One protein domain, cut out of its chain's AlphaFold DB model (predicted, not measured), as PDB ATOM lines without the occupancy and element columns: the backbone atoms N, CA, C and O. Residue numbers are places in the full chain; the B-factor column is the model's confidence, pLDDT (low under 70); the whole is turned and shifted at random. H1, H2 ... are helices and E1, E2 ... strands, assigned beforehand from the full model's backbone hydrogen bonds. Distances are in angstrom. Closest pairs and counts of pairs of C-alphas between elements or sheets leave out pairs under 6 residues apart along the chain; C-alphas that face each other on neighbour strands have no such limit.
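What this domain is: This is residues 154 to 312 of the 313 residues of an uncharacterized protein of Chrysiogenales bacterium (UniProt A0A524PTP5). A strongly twisted sheet of five strands, E1 E7 E3 E5 E4, has the small sheet E2 E6 over one face as a sandwich and helices H1 and H2 over the other. Helices H3 and H4 pack on H1 and H2 on the side away from the strands, which completes a bundle of four. The printed part has 159 residues, with seven named strands and then four named helices. Both sheets are antiparallel, and the class is mixed, helices and strands. The whole is compact, with a radius of gyration of the C-alphas of 15.3 A and spans of 47 by 34 by 27 A.

How they stand to each other: Start at E1, residues 159 to 163, an edge strand beside E7, residues 233 to 240; N 161 and O 235 are 3.0 A apart, within hydrogen-bond range. E2, residues 171 to 176, pairs with E6, residues 220 to 225, with N 174 and O 222 at 2.9 A. This sheet and the larger one form a sandwich, two sheets face to face, their best planes 22 degrees apart. E3, residues 181 to 186, is the neighbour of E7, with N 183 and O 238 at 2.8 A, and of E5, residues 210 to 215, with N 184 and O 211 at 2.8 A. E4, residues 198 to 201, is the other edge strand and forms a hairpin with E5; look at N 201 and O 212, 2.8 A. H1, residues 246 to 259, and H2, residues 268 to 279, are on the same face of the larger sheet, two layers with the helices on one face, at heights over the sheet of 8.9 A and 8.0 A. They form a helical hairpin at a shallow tilt of 12 degrees, closest at the C-alphas of Leu 257 and Ala 269, 7.0 A. H3, residues 281 to 292, and H4, residues 299 to 310, are not on that sheet. H4 touches H2, closest at the C-alphas of Ala 273 and Phe 304, 5.1 A, and H3, closest at those of Cys 288 and Cys 305, 5.3 A. The four helices form an up and down bundle, each running against the one before; in each, every O i to N i+4 pair is within hydrogen-bond range.

Where its parts are: Find C-alpha 159 at (153.196, 88.103, 119.561), where E1 begins. E7 is the longest strand, 23.2 A, and H1 the longest helix, 20.0 A, from C-alpha 246 at (156.981, 106.569, 120.658). H4 spans 16.7 A and ends at C-alpha 310, (154.707, 111.903, 139.285).

The domain as a whole: The C-alphas farthest apart, of Gly 168 and Ala 293, are 47.7 A apart. The printed part has no cut, and E3 to E4 is the long link. The pLDDT is under 70 at residues 194 to 195, 205 to 207, 229, 243 to 245 and 312.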
ATOM      1  N   PHE A 154     161.906  87.146 112.565       90.12
ATOM      2  CA  PHE A 154     161.544  88.535 112.274       90.12
ATOM      3  C   PHE A 154     160.168  88.870 112.859       90.12
ATOM      4  O   PHE A 154     159.161  88.274 112.472       90.12
ATOM      5  N   LEU A 155     160.122  89.871 113.737       91.12
ATOM      6  CA  LEU A 155     158.878  90.435 114.240       91.12
ATOM      7  C   LEU A 155     158.198  91.270 113.158       91.12
ATOM      8  O   LEU A 155     158.777  92.201 112.599       91.12
ATOM      9  N   LYS A 156     156.949  90.907 112.866       90.44
ATOM     10  CA  LYS A 156     156.090  91.581 111.880       90.44
ATOM     11  C   LYS A 156     154.768  92.067 112.479       90.44
ATOM     12  O   LYS A 156     154.087  92.875 111.858       90.44
ATOM     13  N   ALA A 157     154.403  91.569 113.656       93.44
ATOM     14  CA  ALA A 157     153.161  91.857 114.359       93.44
ATOM     15  C   ALA A 157     153.340  91.591 115.863       93.44
ATOM     16  O   ALA A 157     154.400  91.126 116.285       93.44
ATOM     17  N   ASP A 158     152.300  91.885 116.646       95.12
ATOM     18  CA  ASP A 158     152.250  91.511 118.060       95.12
ATOM     19  C   ASP A 158     152.328  89.983 118.206       95.12
ATOM     20  O   ASP A 158     151.785  89.242 117.384       95.12
ATOM     21  N   VAL A 159     152.979  89.523 119.270       94.44
ATOM     22  CA  VAL A 159     153.196  88.103 119.561       94.44
ATOM     23  C   VAL A 159     152.697  87.779 120.963       94.44
ATOM     24  O   VAL A 159     152.844  88.586 121.882       94.44
ATOM     25  N   ASN A 160     152.117  86.596 121.122       92.81
ATOM     26  CA  ASN A 160     151.823  85.975 122.406       92.81
ATOM     27  C   ASN A 160     152.383  84.555 122.350       92.81
ATOM     28  O   ASN A 160     151.967  83.792 121.480       92.81
ATOM     29  N   ASP A 161     153.335  84.252 123.220       91.69
ATOM     30  CA  ASP A 161     154.095  83.005 123.176       91.69
ATOM     31  C   ASP A 161     154.550  82.603 124.589       91.69
ATOM     32  O   ASP A 161     154.185  83.239 125.591       91.69
ATOM     33  N   SER A 162     155.337  81.540 124.684       89.00
ATOM     34  CA  SER A 162     155.953  81.108 125.936       89.00
ATOM     35  C   SER A 162     157.326  80.502 125.723       89.00
ATOM     36  O   SER A 162     157.629  80.081 124.625       89.00
ATOM     37  N   VAL A 163     158.096  80.432 126.809       84.94
ATOM     38  CA  VAL A 163     159.275  79.566 126.950       84.94
ATOM     39  C   VAL A 163     159.088  78.680 128.181       84.94
ATOM     40  O   VAL A 163     158.483  79.107 129.166       84.94
ATOM     41  N   SER A 164     159.602  77.458 128.169       81.31
ATOM     42  CA  SER A 164     159.563  76.512 129.285       81.31
ATOM     43  C   SER A 164     160.833  75.666 129.361       81.31
ATOM     44  O   SER A 164     161.027  74.731 128.586       81.31
ATOM     45  N   PHE A 165     161.673  75.912 130.368       75.75
ATOM     46  CA  PHE A 165     162.871  75.099 130.592       75.75
ATOM     47  C   PHE A 165     162.513  73.634 130.874       75.75
ATOM     48  O   PHE A 165     163.195  72.720 130.410       75.75
ATOM     49  N   LEU A 166     161.436  73.398 131.632       73.25
ATOM     50  CA  LEU A 166     160.984  72.042 131.963       73.25
ATOM     51  C   LEU A 166     160.397  71.281 130.770       73.25
ATOM     52  O   LEU A 166     160.359  70.056 130.830       73.25
ATOM     53  N   ASP A 167     159.985  71.973 129.707       74.75
ATOM     54  CA  ASP A 167     159.513  71.345 128.466       74.75
ATOM     55  C   ASP A 167     160.583  71.361 127.356       74.75
ATOM     56  O   ASP A 167     160.342  70.874 126.253       74.75
ATOM     57  N   GLY A 168     161.782  71.876 127.659       70.94
ATOM     58  CA  GLY A 168     162.899  72.002 126.722       70.94
ATOM     59  C   GLY A 168     162.811  73.208 125.778       70.94
ATOM     60  O   GLY A 168     163.686  73.388 124.944       70.94
ATOM     61  N   ASP A 169     161.804  74.063 125.920       77.44
ATOM     62  CA  ASP A 169     161.643  75.313 125.180       77.44
ATOM     63  C   ASP A 169     162.369  76.453 125.913       77.44
ATOM     64  O   ASP A 169     161.796  77.240 126.665       77.44
ATOM     65  N   CYS A 170     163.692  76.484 125.814       77.12
ATOM     66  CA  CYS A 170     164.489  77.325 126.699       77.12
ATOM     67  C   CYS A 170     164.573  78.789 126.251       77.12
ATOM     68  O   CYS A 170     164.793  79.666 127.097       77.12
ATOM     69  N   THR A 171     164.470  79.064 124.949       80.50
ATOM     70  CA  THR A 171     164.879  80.350 124.382       80.50
ATOM     71  C   THR A 171     164.111  80.727 123.119       80.50
ATOM     72  O   THR A 171     164.026  79.947 122.181       80.50
ATOM     73  N   ASP A 172     163.737  82.002 123.027       85.06
ATOM     74  CA  ASP A 172     163.207  82.617 121.813       85.06
ATOM     75  C   ASP A 172     164.073  83.774 121.323       85.06
ATOM     76  O   ASP A 172     164.325  84.741 122.051       85.06
ATOM     77  N   TYR A 173     164.482  83.720 120.053       87.00
ATOM     78  CA  TYR A 173     165.194  84.808 119.385       87.00
ATOM     79  C   TYR A 173     164.289  85.580 118.442       87.00
ATOM     80  O   TYR A 173     163.684  85.027 117.521       87.00
ATOM     81  N   TYR A 174     164.316  86.899 118.590       89.81
ATOM     82  CA  TYR A 174     163.565  87.820 117.759       89.81
ATOM     83  C   TYR A 174     164.471  88.827 117.088       89.81
ATOM     84  O   TYR A 174     165.397  89.370 117.689       89.81
ATOM     85  N   ARG A 175     164.152  89.120 115.833       91.00
ATOM     86  CA  ARG A 175     164.767  90.191 115.065       91.00
ATOM     87  C   ARG A 175     163.751  91.289 114.826       91.00
ATOM     88  O   ARG A 175     162.630  91.018 114.396       91.00
ATOM     89  N   ILE A 176     164.158  92.527 115.063       91.44
ATOM     90  CA  ILE A 176     163.360  93.712 114.753       91.44
ATOM     91  C   ILE A 176     164.041  94.523 113.664       91.44
ATOM     92  O   ILE A 176     165.264  94.669 113.651       91.44
ATOM     93  N   ALA A 177     163.235  95.033 112.737       91.81
ATOM     94  CA  ALA A 177     163.717  95.926 111.698       91.81
ATOM     95  C   ALA A 177     164.183  97.259 112.306       91.81
ATOM     96  O   ALA A 177     163.758  97.639 113.399       91.81
ATOM     97  N   ARG A 178     165.007  98.008 111.569       91.38
ATOM     98  CA  ARG A 178     165.348  99.395 111.924       91.38
ATOM     99  C   ARG A 178     164.098 100.240 112.200       91.38
ATOM    100  O   ARG A 178     163.042  99.988 111.615       91.38
ATOM    101  N   LYS A 179     164.230 101.261 113.046       90.56
ATOM    102  CA  LYS A 179     163.166 102.213 113.413       90.56
ATOM    103  C   LYS A 179     161.898 101.515 113.898       90.56
ATOM    104  O   LYS A 179     160.788 101.901 113.536       90.56
ATOM    105  N   SER A 180     162.070 100.439 114.654       92.81
ATOM    106  CA  SER A 180     160.972  99.647 115.200       92.81
ATOM    107  C   SER A 180     161.079  99.578 116.713       92.81
ATOM    108  O   SER A 180     162.173  99.651 117.277       92.81
ATOM    109  N   LEU A 181     159.932  99.409 117.361       94.38
ATOM    110  CA  LEU A 181     159.827  99.246 118.801       94.38
ATOM    111  C   LEU A 181     159.184  97.899 119.121       94.38
ATOM    112  O   LEU A 181     158.252  97.460 118.439       94.38
ATOM    113  N   ALA A 182     159.651  97.267 120.193       94.94
ATOM    114  CA  ALA A 182     159.038  96.074 120.760       94.94
ATOM    115  C   ALA A 182     158.911  96.228 122.281       94.94
ATOM    116  O   ALA A 182     159.918  96.320 122.977       94.94
ATOM    117  N   LEU A 183     157.683  96.258 122.798       95.44
ATOM    118  CA  LEU A 183     157.417  96.206 124.234       95.44
ATOM    119  C   LEU A 183     157.175  94.751 124.629       95.44
ATOM    120  O   LEU A 183     156.138  94.176 124.298       95.44
ATOM    121  N   VAL A 184     158.136  94.170 125.335       95.19
ATOM    122  CA  VAL A 184     158.034  92.833 125.912       95.19
ATOM    123  C   VAL A 184     157.381  92.948 127.280       95.19
ATOM    124  O   VAL A 184     157.826  93.733 128.112       95.19
ATOM    125  N   VAL A 185     156.345  92.153 127.522       95.31
ATOM    126  CA  VAL A 185     155.614  92.075 128.788       95.31
ATOM    127  C   VAL A 185     155.601  90.622 129.251       95.31
ATOM    128  O   VAL A 185     155.166  89.738 128.513       95.31
ATOM    129  N   SER A 186     156.084  90.358 130.461       91.81
ATOM    130  CA  SER A 186     156.185  89.004 131.021       91.81
ATOM    131  C   SER A 186     156.128  89.033 132.548       91.81
ATOM    132  O   SER A 186     156.325  90.076 133.159       91.81
ATOM    133  N   ALA A 187     155.844  87.903 133.196       82.69
ATOM    134  CA  ALA A 187     155.892  87.849 134.660       82.69
ATOM    135  C   ALA A 187     157.341  87.773 135.165       82.69
ATOM    136  O   ALA A 187     157.713  88.488 136.095       82.69
ATOM    137  N   GLN A 188     158.136  86.882 134.562       76.62
ATOM    138  CA  GLN A 188     159.475  86.507 135.022       76.62
ATOM    139  C   GLN A 188     160.306  85.934 133.864       76.62
ATOM    140  O   GLN A 188     160.685  84.773 133.903       76.62
ATOM    141  N   ILE A 189     160.570  86.718 132.815       83.06
ATOM    142  CA  ILE A 189     161.420  86.259 131.708       83.06
ATOM    143  C   ILE A 189     162.622  87.185 131.554       83.06
ATOM    144  O   ILE A 189     162.455  88.361 131.225       83.06
ATOM    145  N   PRO A 190     163.844  86.671 131.763       81.19
ATOM    146  CA  PRO A 190     165.056  87.357 131.364       81.19
ATOM    147  C   PRO A 190     165.045  87.733 129.880       81.19
ATOM    148  O   PRO A 190     165.011  86.879 128.990       81.19
ATOM    149  N   LEU A 191     165.159  89.032 129.621       84.25
ATOM    150  CA  LEU A 191     165.472  89.574 128.309       84.25
ATOM    151  C   LEU A 191     166.972  89.825 128.212       84.25
ATOM    152  O   LEU A 191     167.581  90.477 129.064       84.25
ATOM    153  N   SER A 192     167.566  89.356 127.125       80.94
ATOM    154  CA  SER A 192     168.954  89.634 126.774       80.94
ATOM    155  C   SER A 192     169.030  90.186 125.360       80.94
ATOM    156  O   SER A 192     168.274  89.797 124.475       80.94
ATOM    157  N   VAL A 193     169.946  91.123 125.152       78.94
ATOM    158  CA  VAL A 193     170.173  91.733 123.847       78.94
ATOM    159  C   VAL A 193     171.612  91.427 123.453       78.94
ATOM    160  O   VAL A 193     172.523  92.091 123.955       78.94
ATOM    161  N   PRO A 194     171.842  90.380 122.642       69.62
ATOM    162  CA  PRO A 194     173.175  90.063 122.143       69.62
ATOM    163  C   PRO A 194     173.705  91.151 121.197       69.62
ATOM    164  O   PRO A 194     174.916  91.292 121.057       69.62
ATOM    165  N   ASP A 195     172.813  91.930 120.581       68.75
ATOM    166  CA  ASP A 195     173.152  93.020 119.670       68.75
ATOM    167  C   ASP A 195     173.305  94.367 120.396       68.75
ATOM    168  O   ASP A 195     172.387  94.847 121.060       68.75
ATOM    169  N   THR A 196     174.451  95.031 120.254       71.38
ATOM    170  CA  THR A 196     174.672  96.351 120.863       71.38
ATOM    171  C   THR A 196     173.908  97.476 120.166       71.38
ATOM    172  O   THR A 196     173.864  98.582 120.705       71.38
ATOM    173  N   SER A 197     173.290  97.229 119.004       80.56
ATOM    174  CA  SER A 197     172.541  98.256 118.276       80.56
ATOM    175  C   SER A 197     171.135  98.523 118.815       80.56
ATOM    176  O   SER A 197     170.494  99.488 118.396       80.56
ATOM    177  N   LEU A 198     170.627  97.674 119.714       88.62
ATOM    178  CA  LEU A 198     169.320  97.870 120.337       88.62
ATOM    179  C   LEU A 198     169.459  98.577 121.685       88.62
ATOM    180  O   LEU A 198     170.313  98.242 122.508       88.62
ATOM    181  N   ILE A 199     168.565  99.529 121.938       89.75
ATOM    182  CA  ILE A 199     168.457 100.212 123.229       89.75
ATOM    183  C   ILE A 199     167.307  99.577 124.007       89.75
ATOM    184  O   ILE A 199     166.210  99.424 123.474       89.75
ATOM    185  N   VAL A 200     167.551  99.222 125.269       90.88
ATOM    186  CA  VAL A 200     166.531  98.666 126.170       90.88
ATOM    187  C   VAL A 200     166.169  99.689 127.232       90.88
ATOM    188  O   VAL A 200     167.060 100.285 127.840       90.88
ATOM    189  N   TYR A 201     164.871  99.842 127.465       90.62
ATOM    190  CA  TYR A 201     164.285 100.664 128.512       90.62
ATOM    191  C   TYR A 201     163.531  99.780 129.529       90.62
ATOM    192  O   TYR A 201     162.842  98.842 129.113       90.62
ATOM    193  N   PRO A 202     163.626 100.074 130.840       86.88
ATOM    194  CA  PRO A 202     164.518 101.086 131.407       86.88
ATOM    195  C   PRO A 202     165.993 100.687 131.228       86.88
ATOM    196  O   PRO A 202     166.317  99.498 131.160       86.88
ATOM    197  N   ARG A 203     166.903 101.665 131.132       82.25
ATOM    198  CA  ARG A 203     168.339 101.373 130.910       82.25
ATOM    199  C   ARG A 203     168.977 100.603 132.063       82.25
ATOM    200  O   ARG A 203     169.940  99.857 131.858       82.25
ATOM    201  N   LEU A 204     168.456 100.787 133.275       74.50
ATOM    202  CA  LEU A 204     168.848  99.996 134.434       74.50
ATOM    203  C   LEU A 204     168.317  98.570 134.279       74.50
ATOM    204  O   LEU A 204     167.113  98.324 134.306       74.50
ATOM    205  N   ARG A 205     169.247  97.626 134.118       61.88
ATOM    206  CA  ARG A 205     168.937  96.210 133.921       61.88
ATOM    207  C   ARG A 205     168.553  95.549 135.245       61.88
ATOM    208  O   ARG A 205     169.204  95.757 136.264       61.88
ATOM    209  N   GLY A 206     167.517  94.720 135.198       65.06
ATOM    210  CA  GLY A 206     167.012  93.905 136.300       65.06
ATOM    211  C   GLY A 206     165.818  93.082 135.821       65.06
ATOM    212  O   GLY A 206     165.326  93.306 134.715       65.06
ATOM    213  N   MET A 207     165.350  92.129 136.630       63.41
ATOM    214  CA  MET A 207     164.103  91.425 136.321       63.41
ATOM    215  C   MET A 207     162.944  92.422 136.389       63.41
ATOM    216  O   MET A 207     162.673  92.996 137.444       63.41
ATOM    217  N   LYS A 208     162.308  92.657 135.242       82.19
ATOM    218  CA  LYS A 208     161.192  93.583 135.061       82.19
ATOM    219  C   LYS A 208     160.062  92.865 134.354       82.19
ATOM    220  O   LYS A 208     160.300  91.999 133.518       82.19
ATOM    221  N   SER A 209     158.836  93.239 134.690       89.38
ATOM    222  CA  SER A 209     157.655  92.648 134.070       89.38
ATOM    223  C   SER A 209     157.275  93.301 132.738       89.38
ATOM    224  O   SER A 209     156.423  92.797 132.006       89.38
ATOM    225  N   ALA A 210     157.945  94.400 132.390       93.38
ATOM    226  CA  ALA A 210     157.920  94.985 131.062       93.38
ATOM    227  C   ALA A 210     159.281  95.587 130.696       93.38
ATOM    228  O   ALA A 210     159.982  96.117 131.560       93.38
ATOM    229  N   GLN A 211     159.642  95.515 129.416       93.56
ATOM    230  CA  GLN A 211     160.857  96.104 128.851       93.56
ATOM    231  C   GLN A 211     160.593  96.564 127.416       93.56
ATOM    232  O   GLN A 211     160.024  95.820 126.618       93.56
ATOM    233  N   LEU A 212     161.017  97.779 127.070       93.62
ATOM    234  CA  LEU A 212     160.898  98.317 125.713       93.62
ATOM    235  C   LEU A 212     162.238  98.230 124.999       93.62
ATOM    236  O   LEU A 212     163.256  98.698 125.498       93.62
ATOM    237  N   ILE A 213     162.214  97.667 123.803       93.44
ATOM    238  CA  ILE A 213     163.355  97.530 122.914       93.44
ATOM    239  C   ILE A 213     163.167  98.517 121.770       93.44
ATOM    240  O   ILE A 213     162.121  98.521 121.119       93.44
ATOM    241  N   SER A 214     164.187  99.330 121.518       92.38
ATOM    242  CA  SER A 214     164.214 100.304 120.436       92.38
ATOM    243  C   SER A 214     165.338  99.994 119.458       92.38
ATOM    244  O   SER A 214     166.510  99.952 119.841       92.38
ATOM    245  N   ALA A 215     164.967  99.777 118.196       91.19
ATOM    246  CA  ALA A 215     165.901  99.697 117.082       91.19
ATOM    247  C   ALA A 215     166.092 101.084 116.465       91.19
ATOM    248  O   ALA A 215     165.129 101.706 116.009       91.19
ATOM    249  N   GLY A 216     167.344 101.547 116.428       86.75
ATOM    250  CA  GLY A 216     167.738 102.773 115.736       86.75
ATOM    251  C   GLY A 216     167.746 102.594 114.215       86.75
ATOM    252  O   GLY A 216     166.817 102.051 113.623       86.75
ATOM    253  N   ASP A 217     168.813 103.033 113.554       87.88
ATOM    254  CA  ASP A 217     168.909 102.960 112.088       87.88
ATOM    255  C   ASP A 217     169.316 101.580 111.541       87.88
ATOM    256  O   ASP A 217     169.291 101.368 110.324       87.88
ATOM    257  N   SER A 218     169.630 100.628 112.420       87.94
ATOM    258  CA  SER A 218     169.924  99.237 112.083       87.94
ATOM    259  C   SER A 218     168.854  98.286 112.609       87.94
ATOM    260  O   SER A 218     168.150  98.573 113.577       87.94
ATOM    261  N   GLU A 219     168.739  97.135 111.952       90.62
ATOM    262  CA  GLU A 219     168.055  95.985 112.540       90.62
ATOM    263  C   GLU A 219     168.818  95.512 113.777       90.62
ATOM    264  O   GLU A 219     170.013  95.774 113.899       90.62
ATOM    265  N   GLY A 220     168.146  94.771 114.652       89.69
ATOM    266  CA  GLY A 220     168.836  94.103 115.744       89.69
ATOM    267  C   GLY A 220     168.112  92.871 116.249       89.69
ATOM    268  O   GLY A 220     166.952  92.617 115.906       89.69
ATOM    269  N   VAL A 221     168.826  92.096 117.060       90.06
ATOM    270  CA  VAL A 221     168.344  90.835 117.630       90.06
ATOM    271  C   VAL A 221     168.288  90.917 119.148       90.06
ATOM    272  O   VAL A 221     169.238  91.353 119.800       90.06
ATOM    273  N   PHE A 222     167.185  90.437 119.712       88.94
ATOM    274  CA  PHE A 222     167.036  90.209 121.141       88.94
ATOM    275  C   PHE A 222     166.552  88.790 121.414       88.94
ATOM    276  O   PHE A 222     166.109  88.072 120.517       88.94
ATOM    277  N   ARG A 223     166.663  88.396 122.677       87.75
ATOM    278  CA  ARG A 223     166.410  87.044 123.143       87.75
ATOM    279  C   ARG A 223     165.627  87.050 124.443       87.75
ATOM    280  O   ARG A 223     165.999  87.762 125.379       87.75
ATOM    281  N   LEU A 224     164.604  86.211 124.501       88.00
ATOM    282  CA  LEU A 224     163.837  85.882 125.697       88.00
ATOM    283  C   LEU A 224     164.219  84.475 126.139       88.00
ATOM    284  O   LEU A 224     164.383  83.593 125.301       88.00
ATOM    285  N   ARG A 225     164.430  84.274 127.436       82.69
ATOM    286  CA  ARG A 225     164.943  83.005 127.952       82.69
ATOM    287  C   ARG A 225     164.182  82.564 129.183       82.69
ATOM    288  O   ARG A 225     164.023  83.351 130.109       82.69
ATOM    289  N   SER A 226     163.801  81.294 129.220       79.94
ATOM    290  CA  SER A 226     163.239  80.673 130.411       79.94
ATOM    291  C   SER A 226     164.257  80.674 131.548       79.94
ATOM    292  O   SER A 226     165.425  80.325 131.359       79.94
ATOM    293  N   LEU A 227     163.801  80.974 132.763       74.81
ATOM    294  CA  LEU A 227     164.587  80.695 133.958       74.81
ATOM    295  C   LEU A 227     164.825  79.182 134.112       74.81
ATOM    296  O   LEU A 227     163.957  78.355 133.820       74.81
ATOM    297  N   THR A 228     166.014  78.809 134.581       70.62
ATOM    298  CA  THR A 228     166.391  77.409 134.807       70.62
ATOM    299  C   THR A 228     165.463  76.734 135.810       70.62
ATOM    300  O   THR A 228     165.299  77.219 136.927       70.62
ATOM    301  N   GLY A 229     164.904  75.582 135.436       65.75
ATOM    302  CA  GLY A 229     164.001  74.807 136.292       65.75
ATOM    303  C   GLY A 229     162.581  75.369 136.400       65.75
ATOM    304  O   GLY A 229     161.773  74.817 137.145       65.75
ATOM    305  N   PHE A 230     162.257  76.435 135.665       72.44
ATOM    306  CA  PHE A 230     160.897  76.953 135.573       72.44
ATOM    307  C   PHE A 230     160.150  76.271 134.426       72.44
ATOM    308  O   PHE A 230     160.723  75.971 133.377       72.44
ATOM    309  N   GLY A 231     158.861  76.012 134.641       77.25
ATOM    310  CA  GLY A 231     157.967  75.578 133.571       77.25
ATOM    311  C   GLY A 231     157.590  76.736 132.649       77.25
ATOM    312  O   GLY A 231     158.313  77.729 132.532       77.25
ATOM    313  N   ILE A 232     156.412  76.614 132.043       85.69
ATOM    314  CA  ILE A 232     155.885  77.572 131.072       85.69
ATOM    315  C   ILE A 232     155.847  78.990 131.660       85.69
ATOM    316  O   ILE A 232     155.129  79.279 132.619       85.69
ATOM    317  N   GLN A 233     156.608  79.884 131.041       87.50
ATOM    318  CA  GLN A 233     156.591  81.322 131.259       87.50
ATOM    319  C   GLN A 233     156.039  81.991 130.005       87.50
ATOM    320  O   GLN A 233     156.670  82.005 128.950       87.50
ATOM    321  N   HIS A 234     154.852  82.570 130.138       90.88
ATOM    322  CA  HIS A 234     154.212  83.302 129.055       90.88
ATOM    323  C   HIS A 234     154.776  84.713 128.918       90.88
ATOM    324  O   HIS A 234     155.060  85.394 129.914       90.88
ATOM    325  N   TYR A 235     154.843  85.185 127.680       92.75
ATOM    326  CA  TYR A 235     155.140  86.573 127.375       92.75
ATOM    327  C   TYR A 235     154.316  87.092 126.208       92.75
ATOM    328  O   TYR A 235     153.824  86.362 125.350       92.75
ATOM    329  N   ARG A 236     154.220  88.416 126.166       95.38
ATOM    330  CA  ARG A 236     153.622  89.157 125.070       95.38
ATOM    331  C   ARG A 236     154.621  90.161 124.527       95.38
ATOM    332  O   ARG A 236     155.309  90.825 125.295       95.38
ATOM    333  N   ILE A 237     154.665  90.302 123.211       95.88
ATOM    334  CA  ILE A 237     155.429  91.346 122.533       95.88
ATOM    335  C   ILE A 237     154.432  92.226 121.796       95.88
ATOM    336  O   ILE A 237     153.755  91.765 120.879       95.88
ATOM    337  N   LEU A 238     154.325  93.490 122.192       96.50
ATOM    338  CA  LEU A 238     153.652  94.502 121.384       96.50
ATOM    339  C   LEU A 238     154.685  95.077 120.423       96.50
ATOM    340  O   LEU A 238     155.772  95.460 120.853       96.50
ATOM    341  N   PHE A 239     154.368  95.125 119.136       95.31
ATOM    342  CA  PHE A 239     155.313  95.497 118.092       95.31
ATOM    343  C   PHE A 239     154.795  96.668 117.257       95.31
ATOM    344  O   PHE A 239     153.627  96.711 116.856       95.31
ATOM    345  N   THR A 240     155.693  97.604 116.946       93.75
ATOM    346  CA  THR A 240     155.465  98.651 115.948       93.75
ATOM    347  C   THR A 240     156.666  98.751 115.010       93.75
ATOM    348  O   THR A 240     157.789  99.024 115.431       93.75
ATOM    349  N   GLY A 241     156.427  98.535 113.715       88.69
ATOM    350  CA  GLY A 241     157.426  98.745 112.667       88.69
ATOM    351  C   GLY A 241     157.405 100.180 112.144       88.69
ATOM    352  O   GLY A 241     156.340 100.795 112.103       88.69
ATOM    353  N   ASN A 242     158.560 100.698 111.715       72.44
ATOM    354  CA  ASN A 242     158.718 102.056 111.163       72.44
ATOM    355  C   ASN A 242     158.198 103.182 112.081       72.44
ATOM    356  O   ASN A 242     157.908 104.284 111.615       72.44
ATOM    357  N   ALA A 243     158.072 102.913 113.380       62.00
ATOM    358  CA  ALA A 243     157.639 103.883 114.366       62.00
ATOM    359  C   ALA A 243     158.858 104.691 114.818       62.00
ATOM    360  O   ALA A 243     159.486 104.389 115.829       62.00
ATOM    361  N   SER A 244     159.179 105.749 114.071       53.72
ATOM    362  CA  SER A 244     160.075 106.811 114.546       53.72
ATOM    363  C   SER A 244     159.486 107.614 115.715       53.72
ATOM    364  O   SER A 244     160.142 108.524 116.209       53.72
ATOM    365  N   GLU A 245     158.264 107.300 116.155       64.69
ATOM    366  CA  GLU A 245     157.525 108.049 117.165       64.69
ATOM    367  C   GLU A 245     156.989 107.101 118.243       64.69
ATOM    368  O   GLU A 245     156.215 106.177 117.968       64.69
ATOM    369  N   GLY A 246     157.386 107.352 119.492       73.94
ATOM    370  CA  GLY A 246     156.981 106.569 120.658       73.94
ATOM    371  C   GLY A 246     155.475 106.520 120.902       73.94
ATOM    372  O   GLY A 246     154.987 105.586 121.542       73.94
ATOM    373  N   GLY A 247     154.722 107.460 120.322       87.38
ATOM    374  CA  GLY A 247     153.270 107.560 120.446       87.38
ATOM    375  C   GLY A 247     152.512 106.292 120.043       87.38
ATOM    376  O   GLY A 247     151.606 105.888 120.767       87.38
ATOM    377  N   ALA A 248     152.902 105.619 118.954       91.25
ATOM    378  CA  ALA A 248     152.206 104.411 118.491       91.25
ATOM    379  C   ALA A 248     152.411 103.212 119.434       91.25
ATOM    380  O   ALA A 248     151.486 102.435 119.681       91.25
ATOM    381  N   MET A 249     153.622 103.062 119.981       94.50
ATOM    382  CA  MET A 249     153.898 102.023 120.974       94.50
ATOM    383  C   MET A 249     153.184 102.327 122.293       94.50
ATOM    384  O   MET A 249     152.612 101.431 122.909       94.50
ATOM    385  N   LEU A 250     153.152 103.596 122.692       95.12
ATOM    386  CA  LEU A 250     152.400 104.047 123.855       95.12
ATOM    387  C   LEU A 250     150.894 103.779 123.707       95.12
ATOM    388  O   LEU A 250     150.267 103.316 124.656       95.12
ATOM    389  N   ASP A 251     150.315 103.994 122.524       94.69
ATOM    390  CA  ASP A 251     148.912 103.658 122.255       94.69
ATOM    391  C   ASP A 251     148.636 102.159 122.406       94.69
ATOM    392  O   ASP A 251     147.651 101.773 123.038       94.69
ATOM    393  N   LYS A 252     149.534 101.302 121.905       95.44
ATOM    394  CA  LYS A 252     149.444  99.850 122.125       95.44
ATOM    395  C   LYS A 252     149.568  99.480 123.601       95.44
ATOM    396  O   LYS A 252     148.819  98.623 124.063       95.44
ATOM    397  N   ALA A 253     150.473 100.116 124.339       96.38
ATOM    398  CA  ALA A 253     150.648  99.875 125.768       96.38
ATOM    399  C   ALA A 253     149.401 100.276 126.572       96.38
ATOM    400  O   ALA A 253     148.925  99.498 127.396       96.38
ATOM    401  N   ILE A 254     148.819 101.445 126.284       96.38
ATOM    402  CA  ILE A 254     147.561 101.906 126.889       96.38
ATOM    403  C   ILE A 254     146.427 100.935 126.556       96.38
ATOM    404  O   ILE A 254     145.731 100.488 127.464       96.38
ATOM    405  N   ALA A 255     146.273 100.548 125.287       96.00
ATOM    406  CA  ALA A 255     145.248  99.589 124.879       96.00
ATOM    407  C   ALA A 255     145.424  98.228 125.574       96.00
ATOM    408  O   ALA A 255     144.444  97.609 125.991       96.00
ATOM    409  N   TYR A 256     146.666  97.770 125.746       95.94
ATOM    410  CA  TYR A 256     146.975  96.556 126.496       95.94
ATOM    411  C   TYR A 256     146.549  96.673 127.966       95.94
ATOM    412  O   TYR A 256     145.841  95.793 128.452       95.94
ATOM    413  N   LEU A 257     146.910  97.758 128.656       96.25
ATOM    414  CA  LEU A 257     146.529  97.989 130.056       96.25
ATOM    415  C   LEU A 257     145.013  98.155 130.237       96.25
ATOM    416  O   LEU A 257     144.470  97.721 131.248       96.25
ATOM    417  N   GLU A 258     144.331  98.753 129.259       94.62
ATOM    418  CA  GLU A 258     142.882  98.979 129.292       94.62
ATOM    419  C   GLU A 258     142.082  97.685 129.098       94.62
ATOM    420  O   GLU A 258     141.038  97.497 129.721       94.62
ATOM    421  N   THR A 259     142.561  96.792 128.228       92.38
ATOM    422  CA  THR A 259     141.830  95.577 127.824       92.38
ATOM    423  C   THR A 259     142.224  94.328 128.607       92.38
ATOM    424  O   THR A 259     141.488  93.338 128.598       92.38
ATOM    425  N   THR A 260     143.368  94.341 129.291       91.06
ATOM    426  CA  THR A 260     143.870  93.171 130.014       91.06
ATOM    427  C   THR A 260     143.262  93.102 131.407       91.06
ATOM    428  O   THR A 260     143.568  93.916 132.268       91.06
ATOM    429  N   ALA A 261     142.428  92.087 131.644       87.44
ATOM    430  CA  ALA A 261     141.771  91.889 132.937       87.44
ATOM    431  C   ALA A 261     142.738  91.485 134.064       87.44
ATOM    432  O   ALA A 261     142.470  91.752 135.232       87.44
ATOM    433  N   ARG A 262     143.838  90.800 133.726       90.44
ATOM    434  CA  ARG A 262     144.863  90.373 134.681       90.44
ATOM    435  C   ARG A 262     146.242  90.484 134.053       90.44
ATOM    436  O   ARG A 262     146.557  89.752 133.117       90.44
ATOM    437  N   LEU A 263     147.055  91.387 134.587       91.69
ATOM    438  CA  LEU A 263     148.448  91.535 134.180       91.69
ATOM    439  C   LEU A 263     149.297  90.341 134.655       91.69
ATOM    440  O   LEU A 263     148.980  89.727 135.679       91.69
ATOM    441  N   PRO A 264     150.383  90.009 133.932       88.06
ATOM    442  CA  PRO A 264     151.266  88.902 134.299       88.06
ATOM    443  C   PRO A 264     152.017  89.149 135.614       88.06
ATOM    444  O   PRO A 264     152.430  88.199 136.270       88.06
ATOM    445  N   SER A 265     152.162  90.409 136.026       89.44
ATOM    446  CA  SER A 265     152.705  90.803 137.323       89.44
ATOM    447  C   SER A 265     151.955  92.017 137.864       89.44
ATOM    448  O   SER A 265     151.470  92.852 137.099       89.44
ATOM    449  N   ILE A 266     151.915  92.152 139.192       87.31
ATOM    450  CA  ILE A 266     151.399  93.358 139.858       87.31
ATOM    451  C   ILE A 266     152.226  94.606 139.521       87.31
ATOM    452  O   ILE A 266     151.730  95.711 139.647       87.31
ATOM    453  N   PHE A 267     153.469  94.432 139.061       90.94
ATOM    454  CA  PHE A 267     154.361  95.535 138.701       90.94
ATOM    455  C   PHE A 267     154.238  95.959 137.236       90.94
ATOM    456  O   PHE A 267     154.888  96.914 136.827       90.94
ATOM    457  N   THR A 268     153.429  95.276 136.420       94.06
ATOM    458  CA  THR A 268     153.429  95.489 134.966       94.06
ATOM    459  C   THR A 268     152.989  96.891 134.563       94.06
ATOM    460  O   THR A 268     153.624  97.485 133.694       94.06
ATOM    461  N   ALA A 269     151.950  97.453 135.182       94.88
ATOM    462  CA  ALA A 269     151.521  98.816 134.869       94.88
ATOM    463  C   ALA A 269     152.593  99.846 135.266       94.88
ATOM    464  O   ALA A 269     152.930 100.719 134.463       94.88
ATOM    465  N   SER A 270     153.183  99.691 136.457       94.12
ATOM    466  CA  SER A 270     154.293 100.520 136.930       94.12
ATOM    467  C   SER A 270     155.540 100.429 136.047       94.12
ATOM    468  O   SER A 270     156.075 101.460 135.637       94.12
ATOM    469  N   ASP A 271     155.978  99.223 135.684       93.94
ATOM    470  CA  ASP A 271     157.151  99.017 134.831       93.94
ATOM    471  C   ASP A 271     156.937  99.652 133.445       93.94
ATOM    472  O   ASP A 271     157.825 100.343 132.942       93.94
ATOM    473  N   ILE A 272     155.742  99.499 132.854       95.94
ATOM    474  CA  ILE A 272     155.382 100.171 131.594       95.94
ATOM    475  C   ILE A 272     155.401 101.698 131.766       95.94
ATOM    476  O   ILE A 272     155.915 102.400 130.896       95.94
ATOM    477  N   ALA A 273     154.899 102.241 132.878       95.56
ATOM    478  CA  ALA A 273     154.947 103.682 133.134       95.56
ATOM    479  C   ALA A 273     156.385 104.201 133.207       95.56
ATOM    480  O   ALA A 273     156.725 105.150 132.505       95.56
ATOM    481  N   HIS A 274     157.251 103.549 133.984       93.75
ATOM    482  CA  HIS A 274     158.655 103.943 134.110       93.75
ATOM    483  C   HIS A 274     159.409 103.900 132.778       93.75
ATOM    484  O   HIS A 274     160.213 104.793 132.510       93.75
ATOM    485  N   ILE A 275     159.106 102.923 131.918       94.25
ATOM    486  CA  ILE A 275     159.627 102.885 130.547       94.25
ATOM    487  C   ILE A 275     159.287 104.174 129.804       94.25
ATOM    488  O   ILE A 275     160.173 104.782 129.213       94.25
ATOM    489  N   PHE A 276     158.026 104.606 129.829       94.56
ATOM    490  CA  PHE A 276     157.600 105.793 129.089       94.56
ATOM    491  C   PHE A 276     157.986 107.110 129.768       94.56
ATOM    492  O   PHE A 276     158.153 108.098 129.063       94.56
ATOM    493  N   VAL A 277     158.221 107.132 131.086       93.69
ATOM    494  CA  VAL A 277     158.915 108.257 131.742       93.69
ATOM    495  C   VAL A 277     160.333 108.413 131.184       93.69
ATOM    496  O   VAL A 277     160.772 109.532 130.940       93.69
ATOM    497  N   GLU A 278     161.057 107.317 130.955       92.31
ATOM    498  CA  GLU A 278     162.426 107.383 130.425       92.31
ATOM    499  C   GLU A 278     162.466 107.620 128.905       92.31
ATOM    500  O   GLU A 278     163.323 108.350 128.408       92.31
ATOM    501  N   TYR A 279     161.559 106.989 128.159       91.19
ATOM    502  CA  TYR A 279     161.595 106.955 126.700       91.19
ATOM    503  C   TYR A 279     160.938 108.176 126.039       91.19
ATOM    504  O   TYR A 279     161.527 108.754 125.129       91.19
ATOM    505  N   ASP A 280     159.733 108.565 126.476       91.00
ATOM    506  CA  ASP A 280     158.952 109.654 125.869       91.00
ATOM    507  C   ASP A 280     157.910 110.210 126.860       91.00
ATOM    508  O   ASP A 280     156.696 109.987 126.757       91.00
ATOM    509  N   HIS A 281     158.409 110.907 127.886       93.25
ATOM    510  CA  HIS A 281     157.584 111.333 129.018       93.25
ATOM    511  C   HIS A 281     156.499 112.336 128.637       93.25
ATOM    512  O   HIS A 281     155.399 112.306 129.188       93.25
ATOM    513  N   GLU A 282     156.807 113.253 127.723       93.12
ATOM    514  CA  GLU A 282     155.893 114.338 127.367       93.12
ATOM    515  C   GLU A 282     154.670 113.797 126.636       93.12
ATOM    516  O   GLU A 282     153.541 114.088 127.041       93.12
ATOM    517  N   THR A 283     154.879 112.914 125.657       92.94
ATOM    518  CA  THR A 283     153.786 112.230 124.963       92.94
ATOM    519  C   THR A 283     152.961 111.382 125.933       92.94
ATOM    520  O   THR A 283     151.726 111.428 125.902       92.94
ATOM    521  N   ALA A 284     153.620 110.655 126.845       94.69
ATOM    522  CA  ALA A 284     152.946 109.877 127.885       94.69
ATOM    523  C   ALA A 284     152.053 110.744 128.779       94.69
ATOM    524  O   ALA A 284     150.885 110.417 129.000       94.69
ATOM    525  N   ARG A 285     152.566 111.890 129.232       95.31
ATOM    526  CA  ARG A 285     151.828 112.833 130.078       95.31
ATOM    527  C   ARG A 285     150.610 113.408 129.363       95.31
ATOM    528  O   ARG A 285     149.529 113.434 129.948       95.31
ATOM    529  N   THR A 286     150.749 113.825 128.105       94.62
ATOM    530  CA  THR A 286     149.619 114.339 127.314       94.62
ATOM    531  C   THR A 286     148.513 113.294 127.170       94.62
ATOM    532  O   THR A 286     147.338 113.610 127.367       94.62
ATOM    533  N   LYS A 287     148.859 112.029 126.889       94.81
ATOM    534  CA  LYS A 287     147.853 110.956 126.811       94.81
ATOM    535  C   LYS A 287     147.206 110.671 128.167       94.81
ATOM    536  O   LYS A 287     145.992 110.480 128.220       94.81
ATOM    537  N   CYS A 288     147.970 110.706 129.257       95.69
ATOM    538  CA  CYS A 288     147.419 110.507 130.595       95.69
ATOM    539  C   CYS A 288     146.445 111.603 131.025       95.69
ATOM    540  O   CYS A 288     145.393 111.281 131.564       95.69
ATOM    541  N   GLN A 289     146.696 112.868 130.681       93.88
ATOM    542  CA  GLN A 289     145.728 113.948 130.917       93.88
ATOM    543  C   GLN A 289     144.386 113.691 130.210       93.88
ATOM    544  O   GLN A 289     143.323 113.926 130.784       93.88
ATOM    545  N   ALA A 290     144.419 113.161 128.983       92.94
ATOM    546  CA  ALA A 290     143.208 112.790 128.253       92.94
ATOM    547  C   ALA A 290     142.499 111.562 128.858       92.94
ATOM    548  O   ALA A 290     141.270 111.494 128.858       92.94
ATOM    549  N   ILE A 291     143.253 110.589 129.379       94.19
ATOM    550  CA  ILE A 291     142.707 109.416 130.082       94.19
ATOM    551  C   ILE A 291     142.087 109.821 131.421       94.19
ATOM    552  O   ILE A 291     141.023 109.317 131.778       94.19
ATOM    553  N   ASP A 292     142.702 110.752 132.146       90.75
ATOM    554  CA  ASP A 292     142.223 111.210 133.447       90.75
ATOM    555  C   ASP A 292     140.878 111.934 133.369       90.75
ATOM    556  O   ASP A 292     140.097 111.860 134.315       90.75
ATOM    557  N   ALA A 293     140.566 112.538 132.221       90.19
ATOM    558  CA  ALA A 293     139.262 113.131 131.940       90.19
ATOM    559  C   ALA A 293     138.142 112.096 131.684       90.19
ATOM    560  O   ALA A 293     136.969 112.468 131.608       90.19
ATOM    561  N   ARG A 294     138.460 110.801 131.530       92.25
ATOM    562  CA  ARG A 294     137.458 109.751 131.280       92.25
ATOM    563  C   ARG A 294     136.697 109.407 132.564       92.25
ATOM    564  O   ARG A 294     137.287 109.208 133.620       92.25
ATOM    565  N   ALA A 295     135.380 109.225 132.448       83.62
ATOM    566  CA  ALA A 295     134.516 108.842 133.573       83.62
ATOM    567  C   ALA A 295     134.767 107.413 134.092       83.62
ATOM    568  O   ALA A 295     134.443 107.098 135.235       83.62
ATOM    569  N   ARG A 296     135.311 106.529 133.247       86.38
ATOM    570  CA  ARG A 296     135.704 105.162 133.603       86.38
ATOM    571  C   ARG A 296     137.063 104.867 132.989       86.38
ATOM    572  O   ARG A 296     137.282 105.158 131.817       86.38
ATOM    573  N   LYS A 297     137.942 104.271 133.785       89.25
ATOM    574  CA  LYS A 297     139.254 103.768 133.380       89.25
ATOM    575  C   LYS A 297     139.604 102.568 134.253       89.25
ATOM    576  O   LYS A 297     139.136 102.479 135.388       89.25
ATOM    577  N   SER A 298     140.383 101.636 133.713       92.19
ATOM    578  CA  SER A 298     140.864 100.474 134.469       92.19
ATOM    579  C   SER A 298     141.775 100.902 135.628       92.19
ATOM    580  O   SER A 298     142.414 101.958 135.559       92.19
ATOM    581  N   GLU A 299     141.900 100.052 136.644       93.00
ATOM    582  CA  GLU A 299     142.874 100.229 137.730       93.00
ATOM    583  C   GLU A 299     144.309 100.323 137.185       93.00
ATOM    584  O   GLU A 299     145.038 101.247 137.531       93.00
ATOM    585  N   HIS A 300     144.663  99.468 136.220       94.94
ATOM    586  CA  HIS A 300     145.977  99.458 135.570       94.94
ATOM    587  C   HIS A 300     146.330 100.789 134.890       94.94
ATOM    588  O   HIS A 300     147.438 101.297 135.046       94.94
ATOM    589  N   LEU A 301     145.381 101.393 134.164       94.88
ATOM    590  CA  LEU A 301     145.569 102.731 133.588       94.88
ATOM    591  C   LEU A 301     145.686 103.826 134.651       94.88
ATOM    592  O   LEU A 301     146.406 104.801 134.443       94.88
ATOM    593  N   THR A 302     144.977 103.685 135.773       94.25
ATOM    594  CA  THR A 302     145.061 104.650 136.875       94.25
ATOM    595  C   THR A 302     146.452 104.620 137.503       94.25
ATOM    596  O   THR A 302     147.062 105.673 137.679       94.25
ATOM    597  N   GLU A 303     146.985 103.426 137.773       95.00
ATOM    598  CA  GLU A 303     148.351 103.235 138.270       95.00
ATOM    599  C   GLU A 303     149.389 103.786 137.281       95.00
ATOM    600  O   GLU A 303     150.216 104.619 137.655       95.00
ATOM    601  N   PHE A 304     149.287 103.399 136.003       96.62
ATOM    602  CA  PHE A 304     150.170 103.884 134.942       96.62
ATOM    603  C   PHE A 304     150.209 105.419 134.898       96.62
ATOM    604  O   PHE A 304     151.282 106.016 134.973       96.62
ATOM    605  N   CYS A 305     149.046 106.079 134.840       96.50
ATOM    606  CA  CYS A 305     148.995 107.536 134.741       96.50
ATOM    607  C   CYS A 305     149.406 108.266 136.020       96.50
ATOM    608  O   CYS A 305     149.952 109.365 135.927       96.50
ATOM    609  N   THR A 306     149.220 107.658 137.192       95.69
ATOM    610  CA  THR A 306     149.741 108.206 138.453       95.69
ATOM    611  C   THR A 306     151.263 108.334 138.380       95.69
ATOM    612  O   THR A 306     151.797 109.427 138.560       95.69
ATOM    613  N   ILE A 307     151.955 107.265 137.975       95.50
ATOM    614  CA  ILE A 307     153.421 107.256 137.861       95.50
ATOM    615  C   ILE A 307     153.911 108.217 136.770       95.50
ATOM    616  O   ILE A 307     154.859 108.971 136.996       95.50
ATOM    617  N   ILE A 308     153.255 108.252 135.601       96.06
ATOM    618  CA  ILE A 308     153.588 109.222 134.542       96.06
ATOM    619  C   ILE A 308     153.483 110.661 135.067       96.06
ATOM    620  O   ILE A 308     154.366 111.478 134.807       96.06
ATOM    621  N   ASN A 309     152.429 110.993 135.812       93.69
ATOM    622  CA  ASN A 309     152.232 112.345 136.332       93.69
ATOM    623  C   ASN A 309     153.241 112.709 137.442       93.69
ATOM    624  O   ASN A 309     153.614 113.881 137.557       93.69
ATOM    625  N   GLU A 310     153.717 111.728 138.213       91.38
ATOM    626  CA  GLU A 310     154.707 111.903 139.285       91.38
ATOM    627  C   GLU A 310     156.163 111.969 138.792       91.38
ATOM    628  O   GLU A 310     156.981 112.651 139.407       91.38
ATOM    629  N   GLY A 311     156.490 111.329 137.662       75.25
ATOM    630  CA  GLY A 311     157.856 111.117 137.151       75.25
ATOM    631  C   GLY A 311     158.678 112.348 136.718       75.25
ATOM    632  O   GLY A 311     159.702 112.180 136.064       75.25
ATOM    633  N   LYS A 312     158.266 113.580 137.057       55.91
ATOM    634  CA  LYS A 312     159.039 114.833 136.861       55.91
ATOM    635  C   LYS A 312     159.166 115.621 138.181       55.91
ATOM    636  O   LYS A 312     158.754 116.780 138.256       55.91
TER     637      LYS A 312